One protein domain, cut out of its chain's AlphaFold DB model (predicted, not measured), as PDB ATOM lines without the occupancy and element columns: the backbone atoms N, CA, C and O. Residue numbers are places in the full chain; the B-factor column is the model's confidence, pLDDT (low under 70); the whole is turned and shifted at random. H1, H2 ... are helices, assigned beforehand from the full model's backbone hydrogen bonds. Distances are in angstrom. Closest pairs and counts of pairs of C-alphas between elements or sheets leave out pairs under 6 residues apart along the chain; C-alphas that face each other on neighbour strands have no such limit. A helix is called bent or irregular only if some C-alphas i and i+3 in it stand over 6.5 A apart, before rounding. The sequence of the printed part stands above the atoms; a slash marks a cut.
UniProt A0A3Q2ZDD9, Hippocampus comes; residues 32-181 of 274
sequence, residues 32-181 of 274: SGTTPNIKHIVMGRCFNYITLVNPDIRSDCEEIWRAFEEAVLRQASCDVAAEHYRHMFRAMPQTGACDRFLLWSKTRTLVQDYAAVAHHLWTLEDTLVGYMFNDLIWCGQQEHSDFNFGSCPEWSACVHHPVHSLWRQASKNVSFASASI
ATOM      1  N   SER A  32      46.315  45.432  85.905       81.12
ATOM      2  CA  SER A  32      47.009  46.596  85.371       81.12
ATOM      3  C   SER A  32      47.823  46.151  84.158       81.12
ATOM      4  O   SER A  32      48.640  45.231  84.264       81.12
ATOM      5  N   GLY A  33      47.546  46.740  82.997       90.69
ATOM      6  CA  GLY A  33      48.384  46.558  81.826       90.69
ATOM      7  C   GLY A  33      49.701  47.311  81.968       90.69
ATOM      8  O   GLY A  33      50.130  47.699  83.058       90.69
ATOM      9  N   THR A  34      50.340  47.534  80.829       94.81
ATOM     10  CA  THR A  34      51.530  48.368  80.718       94.81
ATOM     11  C   THR A  34      51.284  49.741  81.336       94.81
ATOM     12  O   THR A  34      50.201  50.317  81.219       94.81
ATOM     13  N   THR A  35      52.307  50.268  82.001       95.31
ATOM     14  CA  THR A  35      52.247  51.572  82.661       95.31
ATOM     15  C   THR A  35      51.874  52.651  81.637       95.31
ATOM     16  O   THR A  35      52.558  52.765  80.615       95.31
ATOM     17  N   PRO A  36      50.823  53.457  81.869       95.44
ATOM     18  CA  PRO A  36      50.456  54.527  80.949       95.44
ATOM     19  C   PRO A  36      51.632  55.474  80.703       95.44
ATOM     20  O   PRO A  36      52.354  55.825  81.635       95.44
ATOM     21  N   ASN A  37      51.819  55.907  79.454       96.62
ATOM     22  CA  ASN A  37      52.918  56.795  79.049       96.62
ATOM     23  C   ASN A  37      54.328  56.238  79.323       96.62
ATOM     24  O   ASN A  37      55.263  57.022  79.497       96.62
ATOM     25  N   ILE A  38      54.501  54.909  79.331       97.19
ATOM     26  CA  ILE A  38      55.784  54.257  79.633       97.19
ATOM     27  C   ILE A  38      56.966  54.849  78.854       97.19
ATOM     28  O   ILE A  38      57.996  55.118  79.466       97.19
ATOM     29  N   LYS A  39      56.803  55.153  77.558       97.31
ATOM     30  CA  LYS A  39      57.844  55.799  76.746       97.31
ATOM     31  C   LYS A  39      58.303  57.119  77.359       97.31
ATOM     32  O   LYS A  39      59.484  57.294  77.631       97.31
ATOM     33  N   HIS A  40      57.368  58.026  77.629       97.56
ATOM     34  CA  HIS A  40      57.677  59.337  78.202       97.56
ATOM     35  C   HIS A  40      58.317  59.223  79.590       97.56
ATOM     36  O   HIS A  40      59.256  59.955  79.889       97.56
ATOM     37  N   ILE A  41      57.849  58.285  80.419       98.06
ATOM     38  CA  ILE A  41      58.398  58.062  81.762       98.06
ATOM     39  C   ILE A  41      59.840  57.554  81.677       98.06
ATOM     40  O   ILE A  41      60.724  58.107  82.329       98.06
ATOM     41  N   VAL A  42      60.086  56.518  80.873       97.94
ATOM     42  CA  VAL A  42      61.409  55.897  80.729       97.94
ATOM     43  C   VAL A  42      62.401  56.875  80.101       97.94
ATOM     44  O   VAL A  42      63.500  57.045  80.628       97.94
ATOM     45  N   MET A  43      61.998  57.581  79.041       97.81
ATOM     46  CA  MET A  43      62.816  58.614  78.401       97.81
ATOM     47  C   MET A  43      63.131  59.765  79.360       97.81
ATOM     48  O   MET A  43      64.289  60.153  79.500       97.81
ATOM     49  N   GLY A  44      62.124  60.277  80.075       97.56
ATOM     50  CA  GLY A  44      62.306  61.351  81.050       97.56
ATOM     51  C   GLY A  44      63.265  60.958  82.174       97.56
ATOM     52  O   GLY A  44      64.173  61.720  82.503       97.56
ATOM     53  N   ARG A  45      63.124  59.741  82.713       96.88
ATOM     54  CA  ARG A  45      64.038  59.195  83.728       96.88
ATOM     55  C   ARG A  45      65.453  59.012  83.193       96.88
ATOM     56  O   ARG A  45      66.396  59.300  83.919       96.88
ATOM     57  N   CYS A  46      65.612  58.578  81.946       96.19
ATOM     58  CA  CYS A  46      66.926  58.449  81.322       96.19
ATOM     59  C   CYS A  46      67.638  59.801  81.221       96.19
ATOM     60  O   CYS A  46      68.743  59.943  81.741       96.19
ATOM     61  N   PHE A  47      66.987  60.810  80.631       95.62
ATOM     62  CA  PHE A  47      67.577  62.143  80.491       95.62
ATOM     63  C   PHE A  47      67.894  62.777  81.840       95.62
ATOM     64  O   PHE A  47      68.966  63.353  82.021       95.62
ATOM     65  N   ASN A  48      66.987  62.630  82.803       94.94
ATOM     66  CA  ASN A  48      67.211  63.066  84.170       94.94
ATOM     67  C   ASN A  48      68.443  62.377  84.787       94.94
ATOM     68  O   ASN A  48      69.311  63.061  85.328       94.94
ATOM     69  N   TYR A  49      68.584  61.060  84.620       91.00
ATOM     70  CA  TYR A  49      69.717  60.312  85.155       91.00
ATOM     71  C   TYR A  49      71.053  60.776  84.570       91.00
ATOM     72  O   TYR A  49      71.971  61.101  85.321       91.00
ATOM     73  N   ILE A  50      71.159  60.851  83.241       90.81
ATOM     74  CA  ILE A  50      72.412  61.227  82.567       90.81
ATOM     75  C   ILE A  50      72.747  62.716  82.708       90.81
ATOM     76  O   ILE A  50      73.869  63.109  82.435       90.81
ATOM     77  N   THR A  51      71.792  63.561  83.107       90.19
ATOM     78  CA  THR A  51      72.032  65.006  83.265       90.19
ATOM     79  C   THR A  51      72.297  65.383  84.720       90.19
ATOM     80  O   THR A  51      73.167  66.207  84.989       90.19
ATOM     81  N   LEU A  52      71.541  64.806  85.660       88.81
ATOM     82  CA  LEU A  52      71.517  65.245  87.060       88.81
ATOM     83  C   LEU A  52      72.090  64.214  88.034       88.81
ATOM     84  O   LEU A  52      72.675  64.599  89.042       88.81
ATOM     85  N   VAL A  53      71.936  62.914  87.755       84.69
ATOM     86  CA  VAL A  53      72.321  61.852  88.699       84.69
ATOM     87  C   VAL A  53      73.753  61.379  88.462       84.69
ATOM     88  O   VAL A  53      74.532  61.285  89.408       84.69
ATOM     89  N   ASN A  54      74.108  61.071  87.215       82.94
ATOM     90  CA  ASN A  54      75.444  60.613  86.847       82.94
ATOM     91  C   ASN A  54      75.844  61.140  85.453       82.94
ATOM     92  O   ASN A  54      75.697  60.418  84.461       82.94
ATOM     93  N   PRO A  55      76.355  62.384  85.370       84.38
ATOM     94  CA  PRO A  55      76.720  63.025  84.106       84.38
ATOM     95  C   PRO A  55      77.948  62.419  83.421       84.38
ATOM     96  O   PRO A  55      78.204  62.707  82.251       84.38
ATOM     97  N   ASP A  56      78.697  61.556  84.112       84.44
ATOM     98  CA  ASP A  56      79.835  60.850  83.524       84.44
ATOM     99  C   ASP A  56      79.381  59.731  82.568       84.44
ATOM    100  O   ASP A  56      80.151  59.293  81.707       84.44
ATOM    101  N   ILE A  57      78.126  59.271  82.677       81.12
ATOM    102  CA  ILE A  57      77.560  58.299  81.740       81.12
ATOM    103  C   ILE A  57      77.171  58.991  80.444       81.12
ATOM    104  O   ILE A  57      76.288  59.845  80.402       81.12
ATOM    105  N   ARG A  58      77.755  58.514  79.347       82.25
ATOM    106  CA  ARG A  58      77.304  58.834  77.994       82.25
ATOM    107  C   ARG A  58      76.447  57.686  77.477       82.25
ATOM    108  O   ARG A  58      76.979  56.644  77.106       82.25
ATOM    109  N   SER A  59      75.136  57.893  77.463       87.12
ATOM    110  CA  SER A  59      74.155  56.948  76.928       87.12
ATOM    111  C   SER A  59      73.166  57.668  76.022       87.12
ATOM    112  O   SER A  59      72.736  58.778  76.330       87.12
ATOM    113  N   ASP A  60      72.791  57.019  74.923       94.25
ATOM    114  CA  ASP A  60      71.726  57.485  74.042       94.25
ATOM    115  C   ASP A  60      70.383  56.926  74.540       94.25
ATOM    116  O   ASP A  60      70.097  55.730  74.437       94.25
ATOM    117  N   CYS A  61      69.566  57.803  75.130       96.25
ATOM    118  CA  CYS A  61      68.264  57.430  75.675       96.25
ATOM    119  C   CYS A  61      67.290  56.913  74.603       96.25
ATOM    120  O   CYS A  61      66.502  56.014  74.898       96.25
ATOM    121  N   GLU A  62      67.358  57.431  73.372       97.00
ATOM    122  CA  GLU A  62      66.510  56.971  72.264       97.00
ATOM    123  C   GLU A  62      66.945  55.581  71.794       97.00
ATOM    124  O   GLU A  62      66.103  54.710  71.560       97.00
ATOM    125  N   GLU A  63      68.256  55.330  71.708       96.69
ATOM    126  CA  GLU A  63      68.778  53.999  71.380       96.69
ATOM    127  C   GLU A  63      68.363  52.963  72.429       96.69
ATOM    128  O   GLU A  63      67.887  51.877  72.080       96.69
ATOM    129  N   ILE A  64      68.495  53.316  73.710       96.81
ATOM    130  CA  ILE A  64      68.061  52.487  74.832       96.81
ATOM    131  C   ILE A  64      66.570  52.159  74.722       96.81
ATOM    132  O   ILE A  64      66.197  50.986  74.822       96.81
ATOM    133  N   TRP A  65      65.720  53.173  74.526       97.75
ATOM    134  CA  TRP A  65      64.278  52.973  74.414       97.75
ATOM    135  C   TRP A  65      63.934  52.085  73.225       97.75
ATOM    136  O   TRP A  65      63.185  51.123  73.380       97.75
ATOM    137  N   ARG A  66      64.517  52.353  72.053       97.50
ATOM    138  CA  ARG A  66      64.288  51.555  70.844       97.50
ATOM    139  C   ARG A  66      64.674  50.091  71.058       97.50
ATOM    140  O   ARG A  66      63.922  49.200  70.682       97.50
ATOM    141  N   ALA A  67      65.821  49.833  71.688       97.12
ATOM    142  CA  ALA A  67      66.268  48.473  71.982       97.12
ATOM    143  C   ALA A  67      65.382  47.769  73.027       97.12
ATOM    144  O   ALA A  67      65.160  46.562  72.931       97.12
ATOM    145  N   PHE A  68      64.868  48.508  74.014       97.50
ATOM    146  CA  PHE A  68      63.887  48.010  74.980       97.50
ATOM    147  C   PHE A  68      62.563  47.636  74.301       97.50
ATOM    148  O   PHE A  68      62.068  46.523  74.471       97.50
ATOM    149  N   GLU A  69      62.008  48.558  73.520       96.44
ATOM    150  CA  GLU A  69      60.743  48.401  72.805       96.44
ATOM    151  C   GLU A  69      60.810  47.206  71.850       96.44
ATOM    152  O   GLU A  69      59.946  46.333  71.879       96.44
ATOM    153  N   GLU A  70      61.895  47.093  71.088       95.00
ATOM    154  CA  GLU A  70      62.153  45.961  70.204       95.00
ATOM    155  C   GLU A  70      62.179  44.619  70.951       95.00
ATOM    156  O   GLU A  70      61.594  43.640  70.481       95.00
ATOM    157  N   ALA A  71      62.830  44.567  72.117       94.62
ATOM    158  CA  ALA A  71      62.922  43.350  72.920       94.62
ATOM    159  C   ALA A  71      61.553  42.885  73.437       94.62
ATOM    160  O   ALA A  71      61.315  41.681  73.527       94.62
ATOM    161  N   VAL A  72      60.660  43.823  73.767       94.31
ATOM    162  CA  VAL A  72      59.327  43.517  74.302       94.31
ATOM    163  C   VAL A  72      58.319  43.225  73.192       94.31
ATOM    164  O   VAL A  72      57.532  42.295  73.331       94.31
ATOM    165  N   LEU A  73      58.324  44.001  72.104       94.06
ATOM    166  CA  LEU A  73      57.267  43.970  71.086       94.06
ATOM    167  C   LEU A  73      57.495  42.944  69.970       94.06
ATOM    168  O   LEU A  73      56.548  42.585  69.280       94.06
ATOM    169  N   ARG A  74      58.726  42.449  69.774       90.38
ATOM    170  CA  ARG A  74      58.988  41.356  68.812       90.38
ATOM    171  C   ARG A  74      58.669  39.964  69.355       90.38
ATOM    172  O   ARG A  74      58.785  38.992  68.616       90.38
ATOM    173  N   GLN A  75      58.330  39.867  70.634       88.94
ATOM    174  CA  GLN A  75      58.131  38.609  71.343       88.94
ATOM    175  C   GLN A  75      56.696  38.514  71.860       88.94
ATOM    176  O   GLN A  75      56.046  39.527  72.118       88.94
ATOM    177  N   ALA A  76      56.211  37.292  72.072       86.00
ATOM    178  CA  ALA A  76      54.950  37.099  72.775       86.00
ATOM    179  C   ALA A  76      55.096  37.483  74.258       86.00
ATOM    180  O   ALA A  76      56.155  37.325  74.867       86.00
ATOM    181  N   SER A  77      54.000  37.939  74.868       84.62
ATOM    182  CA  SER A  77      53.957  38.466  76.241       84.62
ATOM    183  C   SER A  77      54.541  37.551  77.337       84.62
ATOM    184  O   SER A  77      54.937  38.053  78.384       84.62
ATOM    185  N   CYS A  78      54.599  36.230  77.127       86.69
ATOM    186  CA  CYS A  78      55.200  35.265  78.064       86.69
ATOM    187  C   CYS A  78      56.542  34.670  77.592       86.69
ATOM    188  O   CYS A  78      57.100  33.841  78.315       86.69
ATOM    189  N   ASP A  79      57.057  35.095  76.434       90.06
ATOM    190  CA  ASP A  79      58.244  34.533  75.767       90.06
ATOM    191  C   ASP A  79      59.397  35.546  75.657       90.06
ATOM    192  O   ASP A  79      60.343  35.391  74.883       90.06
ATOM    193  N   VAL A  80      59.362  36.596  76.478       90.75
ATOM    194  CA  VAL A  80      60.399  37.629  76.497       90.75
ATOM    195  C   VAL A  80      61.531  37.194  77.420       90.75
ATOM    196  O   VAL A  80      61.559  37.535  78.599       90.75
ATOM    197  N   ALA A  81      62.471  36.407  76.906       88.75
ATOM    198  CA  ALA A  81      63.650  35.958  77.649       88.75
ATOM    199  C   ALA A  81      64.706  37.066  77.902       88.75
ATOM    200  O   ALA A  81      64.697  38.127  77.276       88.75
ATOM    201  N   ALA A  82      65.624  36.829  78.848       83.44
ATOM    202  CA  ALA A  82      66.618  37.811  79.309       83.44
ATOM    203  C   ALA A  82      67.576  38.266  78.190       83.44
ATOM    204  O   ALA A  82      67.935  39.439  78.092       83.44
ATOM    205  N   GLU A  83      67.941  37.343  77.306       88.31
ATOM    206  CA  GLU A  83      68.807  37.546  76.147       88.31
ATOM    207  C   GLU A  83      68.226  38.491  75.090       88.31
ATOM    208  O   GLU A  83      68.993  39.051  74.298       88.31
ATOM    209  N   HIS A  84      66.908  38.705  75.069       93.38
ATOM    210  CA  HIS A  84      66.287  39.679  74.170       93.38
ATOM    211  C   HIS A  84      66.661  41.113  74.563       93.38
ATOM    212  O   HIS A  84      66.873  41.953  73.694       93.38
ATOM    213  N   TYR A  85      66.891  41.376  75.853       93.06
ATOM    214  CA  TYR A  85      67.334  42.687  76.337       93.06
ATOM    215  C   TYR A  85      68.828  42.959  76.118       93.06
ATOM    216  O   TYR A  85      69.315  44.029  76.485       93.06
ATOM    217  N   ARG A  86      69.594  42.034  75.516       91.31
ATOM    218  CA  ARG A  86      71.054  42.183  75.370       91.31
ATOM    219  C   ARG A  86      71.459  43.491  74.684       91.31
ATOM    220  O   ARG A  86      72.460  44.088  75.063       91.31
ATOM    221  N   HIS A  87      70.697  43.924  73.677       92.06
ATOM    222  CA  HIS A  87      70.998  45.132  72.907       92.06
ATOM    223  C   HIS A  87      70.779  46.385  73.758       92.06
ATOM    224  O   HIS A  87      71.651  47.246  73.801       92.06
ATOM    225  N   MET A  88      69.690  46.419  74.531       95.12
ATOM    226  CA  MET A  88      69.413  47.481  75.497       95.12
ATOM    227  C   MET A  88      70.530  47.589  76.543       95.12
ATOM    228  O   MET A  88      71.045  48.675  76.783       95.12
ATOM    229  N   PHE A  89      70.965  46.469  77.127       90.06
ATOM    230  CA  PHE A  89      72.044  46.485  78.123       90.06
ATOM    231  C   PHE A  89      73.413  46.870  77.545       90.06
ATOM    232  O   PHE A  89      74.227  47.429  78.272       90.06
ATOM    233  N   ARG A  90      73.677  46.614  76.257       89.75
ATOM    234  CA  ARG A  90      74.900  47.092  75.584       89.75
ATOM    235  C   ARG A  90      74.922  48.614  75.426       89.75
ATOM    236  O   ARG A  90      75.995  49.197  75.522       89.75
ATOM    237  N   ALA A  91      73.760  49.240  75.244       89.94
ATOM    238  CA  ALA A  91      73.612  50.698  75.189       89.94
ATOM    239  C   ALA A  91      73.665  51.377  76.579       89.94
ATOM    240  O   ALA A  91      73.657  52.605  76.681       89.94
ATOM    241  N   MET A  92      73.733  50.589  77.660       88.62
ATOM    242  CA  MET A  92      73.800  51.058  79.048       88.62
ATOM    243  C   MET A  92      75.129  50.651  79.709       88.62
ATOM    244  O   MET A  92      75.180  49.628  80.409       88.62
ATOM    245  N   PRO A  93      76.207  51.442  79.542       70.94
ATOM    246  CA  PRO A  93      77.472  51.185  80.213       70.94
ATOM    247  C   PRO A  93      77.260  51.122  81.728       70.94
ATOM    248  O   PRO A  93      76.672  52.021  82.329       70.94
ATOM    249  N   GLN A  94      77.733  50.049  82.359       65.62
ATOM    250  CA  GLN A  94      77.704  49.933  83.814       65.62
ATOM    251  C   GLN A  94      78.834  50.792  84.386       65.62
ATOM    252  O   GLN A  94      80.003  50.474  84.191       65.62
ATOM    253  N   THR A  95      78.503  51.884  85.074       54.81
ATOM    254  CA  THR A  95      79.498  52.819  85.643       54.81
ATOM    255  C   THR A  95      79.585  52.781  87.169       54.81
ATOM    256  O   THR A  95      80.265  53.603  87.782       54.81
ATOM    257  N   GLY A  96      78.938  51.809  87.816       55.50
ATOM    258  CA  GLY A  96      79.105  51.594  89.251       55.50
ATOM    259  C   GLY A  96      80.480  50.999  89.553       55.50
ATOM    260  O   GLY A  96      80.883  50.032  88.911       55.50
ATOM    261  N   ALA A  97      81.194  51.532  90.549       54.78
ATOM    262  CA  ALA A  97      82.366  50.826  91.056       54.78
ATOM    263  C   ALA A  97      81.918  49.471  91.611       54.78
ATOM    264  O   ALA A  97      81.029  49.412  92.464       54.78
ATOM    265  N   CYS A  98      82.568  48.420  91.121       57.62
ATOM    266  CA  CYS A  98      82.336  47.008  91.413       57.62
ATOM    267  C   CYS A  98      82.153  46.676  92.909       57.62
ATOM    268  O   CYS A  98      81.463  45.722  93.254       57.62
ATOM    269  N   ASP A  99      82.660  47.527  93.800       55.81
ATOM    270  CA  ASP A  99      82.747  47.279  95.239       55.81
ATOM    271  C   ASP A  99      81.656  47.962  96.082       55.81
ATOM    272  O   ASP A  99      81.757  48.026  97.308       55.81
ATOM    273  N   ARG A 100      80.635  48.546  95.444       67.88
ATOM    274  CA  ARG A 100      79.726  49.492  96.114       67.88
ATOM    275  C   ARG A 100      78.244  49.123  96.066       67.88
ATOM    276  O   ARG A 100      77.413  49.942  96.446       67.88
ATOM    277  N   PHE A 101      77.900  47.900  95.662       71.12
ATOM    278  CA  PHE A 101      76.505  47.468  95.541       71.12
ATOM    279  C   PHE A 101      75.913  46.867  96.827       71.12
ATOM    280  O   PHE A 101      76.500  45.987  97.456       71.12
ATOM    281  N   LEU A 102      74.698  47.296  97.180       70.75
ATOM    282  CA  LEU A 102      73.863  46.735  98.239       70.75
ATOM    283  C   LEU A 102      72.761  45.863  97.638       70.75
ATOM    284  O   LEU A 102      71.852  46.351  96.966       70.75
ATOM    285  N   LEU A 103      72.816  44.566  97.939       67.19
ATOM    286  CA  LEU A 103      71.765  43.611  97.596       67.19
ATOM    287  C   LEU A 103      70.767  43.489  98.747       67.19
ATOM    288  O   LEU A 103      71.144  43.483  99.922       67.19
ATOM    289  N   TRP A 104      69.487  43.352  98.418       62.31
ATOM    290  CA  TRP A 104      68.422  43.299  99.410       62.31
ATOM    291  C   TRP A 104      67.322  42.309  99.015       62.31
ATOM    292  O   TRP A 104      67.113  42.004  97.846       62.31
ATOM    293  N   SER A 105      66.615  41.779 100.015       49.88
ATOM    294  CA  SER A 105      65.432  40.934  99.823       49.88
ATOM    295  C   SER A 105      64.460  41.187 100.966       49.88
ATOM    296  O   SER A 105      64.846  41.127 102.131       49.88
ATOM    297  N   LYS A 106      63.208  41.528 100.639       48.62
ATOM    298  CA  LYS A 106      62.154  41.929 101.599       48.62
ATOM    299  C   LYS A 106      62.476  43.173 102.452       48.62
ATOM    300  O   LYS A 106      61.666  43.558 103.287       48.62
ATOM    301  N   THR A 107      63.619  43.821 102.228       61.50
ATOM    302  CA  THR A 107      64.117  44.987 102.981       61.50
ATOM    303  C   THR A 107      64.334  46.222 102.099       61.50
ATOM    304  O   THR A 107      65.076  47.120 102.488       61.50
ATOM    305  N   ARG A 108      63.667  46.285 100.933       67.25
ATOM    306  CA  ARG A 108      63.792  47.353  99.921       67.25
ATOM    307  C   ARG A 108      63.855  48.747 100.528       67.25
ATOM    308  O   ARG A 108      64.842  49.447 100.355       67.25
ATOM    309  N   THR A 109      62.816  49.116 101.272       69.38
ATOM    310  CA  THR A 109      62.628  50.470 101.802       69.38
ATOM    311  C   THR A 109      63.755  50.869 102.747       69.38
ATOM    312  O   THR A 109      64.285  51.970 102.653       69.38
ATOM    313  N   LEU A 110      64.182  49.938 103.605       68.25
ATOM    314  CA  LEU A 110      65.280  50.159 104.541       68.25
ATOM    315  C   LEU A 110      66.612  50.360 103.810       68.25
ATOM    316  O   LEU A 110      67.379  51.251 104.163       68.25
ATOM    317  N   VAL A 111      66.894  49.525 102.807       68.75
ATOM    318  CA  VAL A 111      68.158  49.583 102.062       68.75
ATOM    319  C   VAL A 111      68.216  50.812 101.160       68.75
ATOM    320  O   VAL A 111      69.263  51.446 101.095       68.75
ATOM    321  N   GLN A 112      67.099  51.207 100.548       69.62
ATOM    322  CA  GLN A 112      66.999  52.456  99.789       69.62
ATOM    323  C   GLN A 112      67.203  53.688 100.682       69.62
ATOM    324  O   GLN A 112      67.972  54.579 100.329       69.62
ATOM    325  N   ASP A 113      66.572  53.731 101.861       71.25
ATOM    326  CA  ASP A 113      66.766  54.828 102.816       71.25
ATOM    327  C   ASP A 113      68.214  54.892 103.330       71.25
ATOM    328  O   ASP A 113      68.761  55.978 103.522       71.25
ATOM    329  N   TYR A 114      68.859  53.737 103.515       70.50
ATOM    330  CA  TYR A 114      70.268  53.670 103.887       70.50
ATOM    331  C   TYR A 114      71.198  54.117 102.748       70.50
ATOM    332  O   TYR A 114      72.109  54.908 102.983       70.50
ATOM    333  N   ALA A 115      70.959  53.676 101.511       70.44
ATOM    334  CA  ALA A 115      71.734  54.100 100.341       70.44
ATOM    335  C   ALA A 115      71.617  55.614 100.094       70.44
ATOM    336  O   ALA A 115      72.599  56.265  99.745       70.44
ATOM    337  N   ALA A 116      70.451  56.209 100.371       72.69
ATOM    338  CA  ALA A 116      70.247  57.652 100.253       72.69
ATOM    339  C   ALA A 116      71.160  58.482 101.178       72.69
ATOM    340  O   ALA A 116      71.518  59.604 100.821       72.69
ATOM    341  N   VAL A 117      71.547  57.945 102.342       70.31
ATOM    342  CA  VAL A 117      72.483  58.607 103.270       70.31
ATOM    343  C   VAL A 117      73.927  58.140 103.102       70.31
ATOM    344  O   VAL A 117      74.866  58.894 103.355       70.31
ATOM    345  N   ALA A 118      74.131  56.902 102.662       69.56
ATOM    346  CA  ALA A 118      75.439  56.349 102.371       69.56
ATOM    347  C   ALA A 118      75.768  56.559 100.888       69.56
ATOM    348  O   ALA A 118      75.776  55.606 100.122       69.56
ATOM    349  N   HIS A 119      76.102  57.794 100.502       67.19
ATOM    350  CA  HIS A 119      76.313  58.227  99.104       67.19
ATOM    351  C   HIS A 119      77.316  57.405  98.271       67.19
ATOM    352  O   HIS A 119      77.377  57.542  97.054       67.19
ATOM    353  N   HIS A 120      78.136  56.576  98.913       70.00
ATOM    354  CA  HIS A 120      79.073  55.686  98.237       70.00
ATOM    355  C   HIS A 120      78.464  54.318  97.918       70.00
ATOM    356  O   HIS A 120      79.092  53.571  97.188       70.00
ATOM    357  N   LEU A 121      77.290  53.973  98.440       71.38
ATOM    358  CA  LEU A 121      76.633  52.686  98.250       71.38
ATOM    359  C   LEU A 121      75.481  52.820  97.258       71.38
ATOM    360  O   LEU A 121      74.732  53.790  97.283       71.38
ATOM    361  N   TRP A 122      75.354  51.822  96.396       74.12
ATOM    362  CA  TRP A 122      74.448  51.812  95.258       74.12
ATOM    363  C   TRP A 122      73.548  50.592  95.347       74.12
ATOM    364  O   TRP A 122      74.001  49.500  95.675       74.12
ATOM    365  N   THR A 123      72.270  50.742  95.044       77.25
ATOM    366  CA  THR A 123      71.371  49.601  94.843       77.25
ATOM    367  C   THR A 123      71.205  49.310  93.353       77.25
ATOM    368  O   THR A 123      71.658  50.083  92.506       77.25
ATOM    369  N   LEU A 124      70.549  48.197  93.004       79.69
ATOM    370  CA  LEU A 124      70.178  47.943  91.609       79.69
ATOM    371  C   LEU A 124      69.304  49.085  91.074       79.69
ATOM    372  O   LEU A 124      69.462  49.491  89.927       79.69
ATOM    373  N   GLU A 125      68.443  49.647  91.924       85.31
ATOM    374  CA  GLU A 125      67.544  50.753  91.602       85.31
ATOM    375  C   GLU A 125      68.275  52.082  91.340       85.31
ATOM    376  O   GLU A 125      67.724  52.940  90.657       85.31
ATOM    377  N   ASP A 126      69.510  52.244  91.830       82.56
ATOM    378  CA  ASP A 126      70.335  53.440  91.592       82.56
ATOM    379  C   ASP A 126      71.157  53.361  90.290       82.56
ATOM    380  O   ASP A 126      71.772  54.346  89.881       82.56
ATOM    381  N   THR A 127      71.193  52.206  89.616       84.06
ATOM    382  CA  THR A 127      71.808  52.076  88.279       84.06
ATOM    383  C   THR A 127      70.944  52.740  87.205       84.06
ATOM    384  O   THR A 127      69.751  52.923  87.420       84.06
ATOM    385  N   LEU A 128      71.492  53.037  86.019       90.50
ATOM    386  CA  LEU A 128      70.708  53.601  84.908       90.50
ATOM    387  C   LEU A 128      69.470  52.742  84.576       90.50
ATOM    388  O   LEU A 128      68.358  53.261  84.504       90.50
ATOM    389  N   VAL A 129      69.638  51.418  84.449       92.00
ATOM    390  CA  VAL A 129      68.516  50.494  84.190       92.00
ATOM    391  C   VAL A 129      67.507  50.492  85.339       92.00
ATOM    392  O   VAL A 129      66.301  50.536  85.102       92.00
ATOM    393  N   GLY A 130      67.989  50.483  86.584       88.88
ATOM    394  CA  GLY A 130      67.138  50.542  87.763       88.88
ATOM    395  C   GLY A 130      66.323  51.824  87.780       88.88
ATOM    396  O   GLY A 130      65.102  51.774  87.824       88.88
ATOM    397  N   TYR A 131      66.982  52.966  87.638       91.06
ATOM    398  CA  TYR A 131      66.357  54.278  87.681       91.06
ATOM    399  C   TYR A 131      65.277  54.439  86.610       91.06
ATOM    400  O   TYR A 131      64.174  54.898  86.902       91.06
ATOM    401  N   MET A 132      65.561  53.998  85.381       94.94
ATOM    402  CA  MET A 132      64.623  54.064  84.262       94.94
ATOM    403  C   MET A 132      63.375  53.204  84.495       94.94
ATOM    404  O   MET A 132      62.256  53.702  84.358       94.94
ATOM    405  N   PHE A 133      63.549  51.941  84.891       94.62
ATOM    406  CA  PHE A 133      62.474  50.939  84.874       94.62
ATOM    407  C   PHE A 133      61.864  50.618  86.244       94.62
ATOM    408  O   PHE A 133      60.892  49.865  86.322       94.62
ATOM    409  N   ASN A 134      62.389  51.191  87.330       87.19
ATOM    410  CA  ASN A 134      61.905  50.925  88.680       87.19
ATOM    411  C   ASN A 134      60.404  51.248  88.828       87.19
ATOM    412  O   ASN A 134      59.931  52.306  88.405       87.19
ATOM    413  N   ASP A 135      59.666  50.322  89.445       88.00
ATOM    414  CA  ASP A 135      58.211  50.367  89.664       88.00
ATOM    415  C   ASP A 135      57.340  50.445  88.392       88.00
ATOM    416  O   ASP A 135      56.139  50.700  88.488       88.00
ATOM    417  N   LEU A 136      57.909  50.196  87.206       91.12
ATOM    418  CA  LEU A 136      57.148  50.106  85.959       91.12
ATOM    419  C   LEU A 136      56.751  48.657  85.651       91.12
ATOM    420  O   LEU A 136      57.460  47.702  85.966       91.12
ATOM    421  N   ILE A 137      55.604  48.513  84.994       90.38
ATOM    422  CA  ILE A 137      55.076  47.256  84.452       90.38
ATOM    423  C   ILE A 137      54.900  47.418  82.943       90.38
ATOM    424  O   ILE A 137      54.462  48.480  82.489       90.38
ATOM    425  N   TRP A 138      55.228  46.377  82.176       94.19
ATOM    426  CA  TRP A 138      55.063  46.341  80.725       94.19
ATOM    427  C   TRP A 138      54.864  44.925  80.195       94.19
ATOM    428  O   TRP A 138      55.347  43.953  80.778       94.19
ATOM    429  N   CYS A 139      54.174  44.831  79.063       92.56
ATOM    430  CA  CYS A 139      54.028  43.620  78.269       92.56
ATOM    431  C   CYS A 139      53.573  43.972  76.839       92.56
ATOM    432  O   CYS A 139      52.922  44.998  76.625       92.56
ATOM    433  N   GLY A 140      53.920  43.136  75.859       91.69
ATOM    434  CA  GLY A 140      53.498  43.307  74.463       91.69
ATOM    435  C   GLY A 140      52.104  42.735  74.193       91.69
ATOM    436  O   GLY A 140      51.632  41.845  74.905       91.69
ATOM    437  N   GLN A 141      51.429  43.221  73.159       86.12
ATOM    438  CA  GLN A 141      50.224  42.577  72.635       86.12
ATOM    439  C   GLN A 141      50.596  41.328  71.824       86.12
ATOM    440  O   GLN A 141      51.689  41.225  71.281       86.12
ATOM    441  N   GLN A 142      49.696  40.346  71.770       72.75
ATOM    442  CA  GLN A 142      49.970  39.076  71.084       72.75
ATOM    443  C   GLN A 142      49.835  39.188  69.555       72.75
ATOM    444  O   GLN A 142      50.494  38.451  68.830       72.75
ATOM    445  N   GLU A 143      49.004  40.118  69.075       70.31
ATOM    446  CA  GLU A 143      48.637  40.260  67.655       70.31
ATOM    447  C   GLU A 143      49.120  41.576  67.025       70.31
ATOM    448  O   GLU A 143      49.101  41.736  65.803       70.31
ATOM    449  N   HIS A 144      49.570  42.529  67.843       71.50
ATOM    450  CA  HIS A 144      50.000  43.851  67.400       71.50
ATOM    451  C   HIS A 144      51.390  44.167  67.941       71.50
ATOM    452  O   HIS A 144      51.724  43.820  69.073       71.50
ATOM    453  N   SER A 145      52.189  44.875  67.143       84.12
ATOM    454  CA  SER A 145      53.496  45.400  67.541       84.12
ATOM    455  C   SER A 145      53.343  46.645  68.427       84.12
ATOM    456  O   SER A 145      53.858  47.709  68.092       84.12
ATOM    457  N   ASP A 146      52.579  46.527  69.514       91.62
ATOM    458  CA  ASP A 146      52.331  47.591  70.489       91.62
ATOM    459  C   ASP A 146      52.185  47.013  71.909       91.62
ATOM    460  O   ASP A 146      51.985  45.811  72.109       91.62
ATOM    461  N   PHE A 147      52.309  47.865  72.920       94.31
ATOM    462  CA  PHE A 147      52.165  47.498  74.322       94.31
ATOM    463  C   PHE A 147      50.709  47.201  74.678       94.31
ATOM    464  O   PHE A 147      49.772  47.858  74.221       94.31
ATOM    465  N   ASN A 148      50.487  46.230  75.564       93.00
ATOM    466  CA  ASN A 148      49.149  45.972  76.082       93.00
ATOM    467  C   ASN A 148      48.899  46.838  77.320       93.00
ATOM    468  O   ASN A 148      49.416  46.547  78.398       93.00
ATOM    469  N   PHE A 149      48.108  47.902  77.174       93.19
ATOM    470  CA  PHE A 149      47.704  48.779  78.283       93.19
ATOM    471  C   PHE A 149      46.467  48.267  79.039       93.19
ATOM    472  O   PHE A 149      46.199  48.722  80.149       93.19
ATOM    473  N   GLY A 150      45.724  47.314  78.464       90.56
ATOM    474  CA  GLY A 150      44.496  46.776  79.052       90.56
ATOM    475  C   GLY A 150      44.755  45.699  80.101       90.56
ATOM    476  O   GLY A 150      44.126  45.714  81.155       90.56
ATOM    477  N   SER A 151      45.674  44.766  79.831       89.81
ATOM    478  CA  SER A 151      46.085  43.750  80.807       89.81
ATOM    479  C   SER A 151      47.433  43.113  80.476       89.81
ATOM    480  O   SER A 151      47.742  42.853  79.319       89.81
ATOM    481  N   CYS A 152      48.222  42.821  81.511       88.56
ATOM    482  CA  CYS A 152      49.439  42.015  81.398       88.56
ATOM    483  C   CYS A 152      49.253  40.616  82.006       88.56
ATOM    484  O   CYS A 152      48.357  40.405  82.830       88.56
ATOM    485  N   PRO A 153      50.062  39.620  81.615       86.31
ATOM    486  CA  PRO A 153      50.029  38.319  82.269       86.31
ATOM    487  C   PRO A 153      50.500  38.399  83.731       86.31
ATOM    488  O   PRO A 153      51.106  39.375  84.168       86.31
ATOM    489  N   GLU A 154      50.192  37.367  84.519       75.38
ATOM    490  CA  GLU A 154      50.720  37.271  85.883       75.38
ATOM    491  C   GLU A 154      52.185  36.862  85.872       75.38
ATOM    492  O   GLU A 154      52.598  36.034  85.061       75.38
ATOM    493  N   TRP A 155      52.928  37.316  86.877       70.69
ATOM    494  CA  TRP A 155      54.289  36.859  87.146       70.69
ATOM    495  C   TRP A 155      54.410  35.336  87.260       70.69
ATOM    496  O   TRP A 155      55.372  34.765  86.764       70.69
ATOM    497  N   SER A 156      53.441  34.683  87.904       68.44
ATOM    498  CA  SER A 156      53.395  33.228  88.108       68.44
ATOM    499  C   SER A 156      52.911  32.451  86.880       68.44
ATOM    500  O   SER A 156      53.092  31.237  86.822       68.44
ATOM    501  N   ALA A 157      52.287  33.131  85.915       72.31
ATOM    502  CA  ALA A 157      51.662  32.510  84.751       72.31
ATOM    503  C   ALA A 157      52.615  32.379  83.552       72.31
ATOM    504  O   ALA A 157      52.335  31.598  82.646       72.31
ATOM    505  N   CYS A 158      53.728  33.120  83.536       73.75
ATOM    506  CA  CYS A 158      54.717  33.073  82.460       73.75
ATOM    507  C   CYS A 158      56.068  32.551  82.957       73.75
ATOM    508  O   CYS A 158      56.561  32.972  84.001       73.75
ATOM    509  N   VAL A 159      56.730  31.735  82.135       75.62
ATOM    510  CA  VAL A 159      58.130  31.339  82.362       75.62
ATOM    511  C   VAL A 159      59.079  32.506  82.053       75.62
ATOM    512  O   VAL A 159      59.961  32.815  82.856       75.62
ATOM    513  N   HIS A 160      58.866  33.208  80.933       80.44
ATOM    514  CA  HIS A 160      59.677  34.352  80.507       80.44
ATOM    515  C   HIS A 160      58.863  35.650  80.513       80.44
ATOM    516  O   HIS A 160      58.647  36.297  79.489       80.44
ATOM    517  N   HIS A 161      58.399  36.042  81.702       84.25
ATOM    518  CA  HIS A 161      57.712  37.321  81.879       84.25
ATOM    519  C   HIS A 161      58.660  38.500  81.552       84.25
ATOM    520  O   HIS A 161      59.743  38.571  82.142       84.25
ATOM    521  N   PRO A 162      58.270  39.476  80.710       89.62
ATOM    522  CA  PRO A 162      59.147  40.542  80.214       89.62
ATOM    523  C   PRO A 162      59.803  41.354  81.320       89.62
ATOM    524  O   PRO A 162      61.009  41.598  81.271       89.62
ATOM    525  N   VAL A 163      59.033  41.729  82.341       87.31
ATOM    526  CA  VAL A 163      59.564  42.486  83.477       87.31
ATOM    527  C   VAL A 163      60.543  41.629  84.291       87.31
ATOM    528  O   VAL A 163      61.605  42.105  84.684       87.31
ATOM    529  N   HIS A 164      60.236  40.344  84.501       82.19
ATOM    530  CA  HIS A 164      61.097  39.440  85.272       82.19
ATOM    531  C   HIS A 164      62.422  39.197  84.551       82.19
ATOM    532  O   HIS A 164      63.481  39.254  85.168       82.19
ATOM    533  N   SER A 165      62.370  38.986  83.240       85.06
ATOM    534  CA  SER A 165      63.548  38.774  82.407       85.06
ATOM    535  C   SER A 165      64.485  39.981  82.391       85.06
ATOM    536  O   SER A 165      65.701  39.790  82.473       85.06
ATOM    537  N   LEU A 166      63.954  41.212  82.367       87.25
ATOM    538  CA  LEU A 166      64.772  42.424  82.485       87.25
ATOM    539  C   LEU A 166      65.484  42.472  83.840       87.25
ATOM    540  O   LEU A 166      66.705  42.623  83.882       87.25
ATOM    541  N   TRP A 167      64.755  42.283  84.945       83.62
ATOM    542  CA  TRP A 167      65.353  42.298  86.286       83.62
ATOM    543  C   TRP A 167      66.330  41.144  86.513       83.62
ATOM    544  O   TRP A 167      67.338  41.326  87.196       83.62
ATOM    545  N   ARG A 168      66.090  39.980  85.901       80.06
ATOM    546  CA  ARG A 168      67.017  38.843  85.914       80.06
ATOM    547  C   ARG A 168      68.333  39.205  85.232       80.06
ATOM    548  O   ARG A 168      69.396  38.956  85.798       80.06
ATOM    549  N   GLN A 169      68.276  39.828  84.055       81.69
ATOM    550  CA  GLN A 169      69.474  40.278  83.346       81.69
ATOM    551  C   GLN A 169      70.190  41.412  84.095       81.69
ATOM    552  O   GLN A 169      71.411  41.371  84.236       81.69
ATOM    553  N   ALA A 170      69.449  42.380  84.637       83.38
ATOM    554  CA  ALA A 170      70.007  43.483  85.416       83.38
ATOM    555  C   ALA A 170      70.736  42.975  86.673       83.38
ATOM    556  O   ALA A 170      71.882  43.341  86.932       83.38
ATOM    557  N   SER A 171      70.108  42.048  87.404       77.25
ATOM    558  CA  SER A 171      70.702  41.397  88.578       77.25
ATOM    559  C   SER A 171      71.961  40.615  88.213       77.25
ATOM    560  O   SER A 171      72.948  40.665  88.942       77.25
ATOM    561  N   LYS A 172      71.957  39.926  87.063       73.75
ATOM    562  CA  LYS A 172      73.133  39.217  86.547       73.75
ATOM    563  C   LYS A 172      74.287  40.189  86.276       73.75
ATOM    564  O   LYS A 172      75.397  39.941  86.741       73.75
ATOM    565  N   ASN A 173      74.027  41.314  85.612       75.12
ATOM    566  CA  ASN A 173      75.047  42.327  85.320       75.12
ATOM    567  C   ASN A 173      75.666  42.913  86.599       75.12
ATOM    568  O   ASN A 173      76.888  42.992  86.701       75.12
ATOM    569  N   VAL A 174      74.842  43.251  87.598       68.06
ATOM    570  CA  VAL A 174      75.339  43.726  88.902       68.06
ATOM    571  C   VAL A 174      76.110  42.630  89.635       68.06
ATOM    572  O   VAL A 174      77.148  42.909  90.228       68.06
ATOM    573  N   SER A 175      75.663  41.372  89.557       63.91
ATOM    574  CA  SER A 175      76.374  40.259  90.195       63.91
ATOM    575  C   SER A 175      77.778  40.059  89.618       63.91
ATOM    576  O   SER A 175      78.717  39.913  90.395       63.91
ATOM    577  N   PHE A 176      77.952  40.151  88.294       58.28
ATOM    578  CA  PHE A 176      79.271  40.099  87.656       58.28
ATOM    579  C   PHE A 176      80.159  41.274  88.052       58.28
ATOM    580  O   PHE A 176      81.328  41.060  88.354       58.28
ATOM    581  N   ALA A 177      79.603  42.488  88.123       54.09
ATOM    582  CA  ALA A 177      80.339  43.647  88.618       54.09
ATOM    583  C   ALA A 177      80.799  43.436  90.074       54.09
ATOM    584  O   ALA A 177      81.937  43.736  90.407       54.09
ATOM    585  N   SER A 178      79.957  42.849  90.930       47.34
ATOM    586  CA  SER A 178      80.272  42.601  92.348       47.34
ATOM    587  C   SER A 178      81.140  41.364  92.626       47.34
ATOM    588  O   SER A 178      81.689  41.226  93.720       47.34
ATOM    589  N   ALA A 179      81.284  40.452  91.656       46.53
ATOM    590  CA  ALA A 179      82.018  39.193  91.815       46.53
ATOM    591  C   ALA A 179      83.543  39.384  91.950       46.53
ATOM    592  O   ALA A 179      84.269  38.416  92.183       46.53
ATOM    593  N   SER A 180      84.022  40.627  91.857       37.69
ATOM    594  CA  SER A 180      85.402  41.018  92.153       37.69
ATOM    595  C   SER A 180      85.730  41.091  93.658       37.69
ATOM    596  O   SER A 180      86.897  41.287  93.994       37.69
ATOM    597  N   ILE A 181      84.775  40.878  94.583       43.97
ATOM    598  CA  ILE A 181      85.047  40.878  96.036       43.97
ATOM    599  C   ILE A 181      85.086  39.480  96.680       43.97
ATOM    600  O   ILE A 181      84.136  38.698  96.661       43.97
TER     601      ILE A 181
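What this domain is: This is residues 32 to 181 of the 274 residues of a protein of Hippocampus comes (UniProt A0A3Q2ZDD9). Four helices, H1, H2, H3 and H6, stand in an open arc, each next to the following one, and the short H5 lies in the middle of the fold, touching H1. H4 sits by itself off the open side of the arc, touching no helix, and the long unnamed stretch 134 to 161 loops out at the end where H1 and H6 begin. The printed part has 150 residues with six named helices, H1 to H6 in chain order, and no named strand. Its class is all helix, though under half of the residues, 71 of 150, are in named elements. The whole is compact, with a radius of gyration of the C-alphas of 15.4 A and spans of 46 by 31 by 26 A.

Where its parts are: Find C-alpha 38 at (55.784, 54.257, 79.633); from there H1 runs through residues 38 to 53, 20.3 A long. Next comes H2, residues 61 to 73, 18.0 A. H3, residues 82 to 90, is irregular: C-alphas 84 and 87 are 7.3 A apart. Look for H4 at residues 108 to 117, beginning at C-alpha 108, (63.792, 47.353, 99.921). H5 is short, residues 128 to 133. H6, residues 162 to 178, is the longest at 24.4 A and ends at C-alpha 178, (80.272, 42.601, 92.348).

How they stand to each other: Start with H1 and H2, a helical hairpin: H2 touches H1 with residues 61 to 65 alone, the closest C-alphas being those of Cys 46 and Cys 61, 5.9 A apart. They run opposite ways at a shallow tilt of 34 degrees, only just short of steep. H2 and H3 form a second hairpin at 12 degrees, also shallow; their closest C-alphas, of Ala 67 and Met 88, are 4.8 A apart. H6 touches H3 with residues 165 to 169 alone, at a steep tilt of 59 degrees; the closest C-alphas, of Ala 82 and Ser 165, are 4.5 A apart. Now look at H5: it touches H1, with the C-alphas of Val 42 and Met 132 closest at 5.1 A, opposite ways at a shallow tilt of 29 degrees. H5 and H6 are close but not clearly touching, with the C-alphas of Val 129 and Ala 170 closest at 7.3 A. H1 and H6 are apart. In H1, H2, H5 and H6 every O i to N i+4 pair is within hydrogen-bond range; in H4 5 of 6 are, and in H3 2 of 5, beside 5 of 6 O i to N i+3 pairs.

The domain as a whole: The two C-alphas farthest apart are those of Ala 118 and Glu 143, 46.7 A. The printed part has no cut. The links H3 to H4, 17 residues, and H5 to H6, 28 residues, are long. The mean pLDDT of the printed part is 82.0; look for values under 70 at residues 94 to 100, 103 to 112, 118 to 119, 156 and 174 to 181.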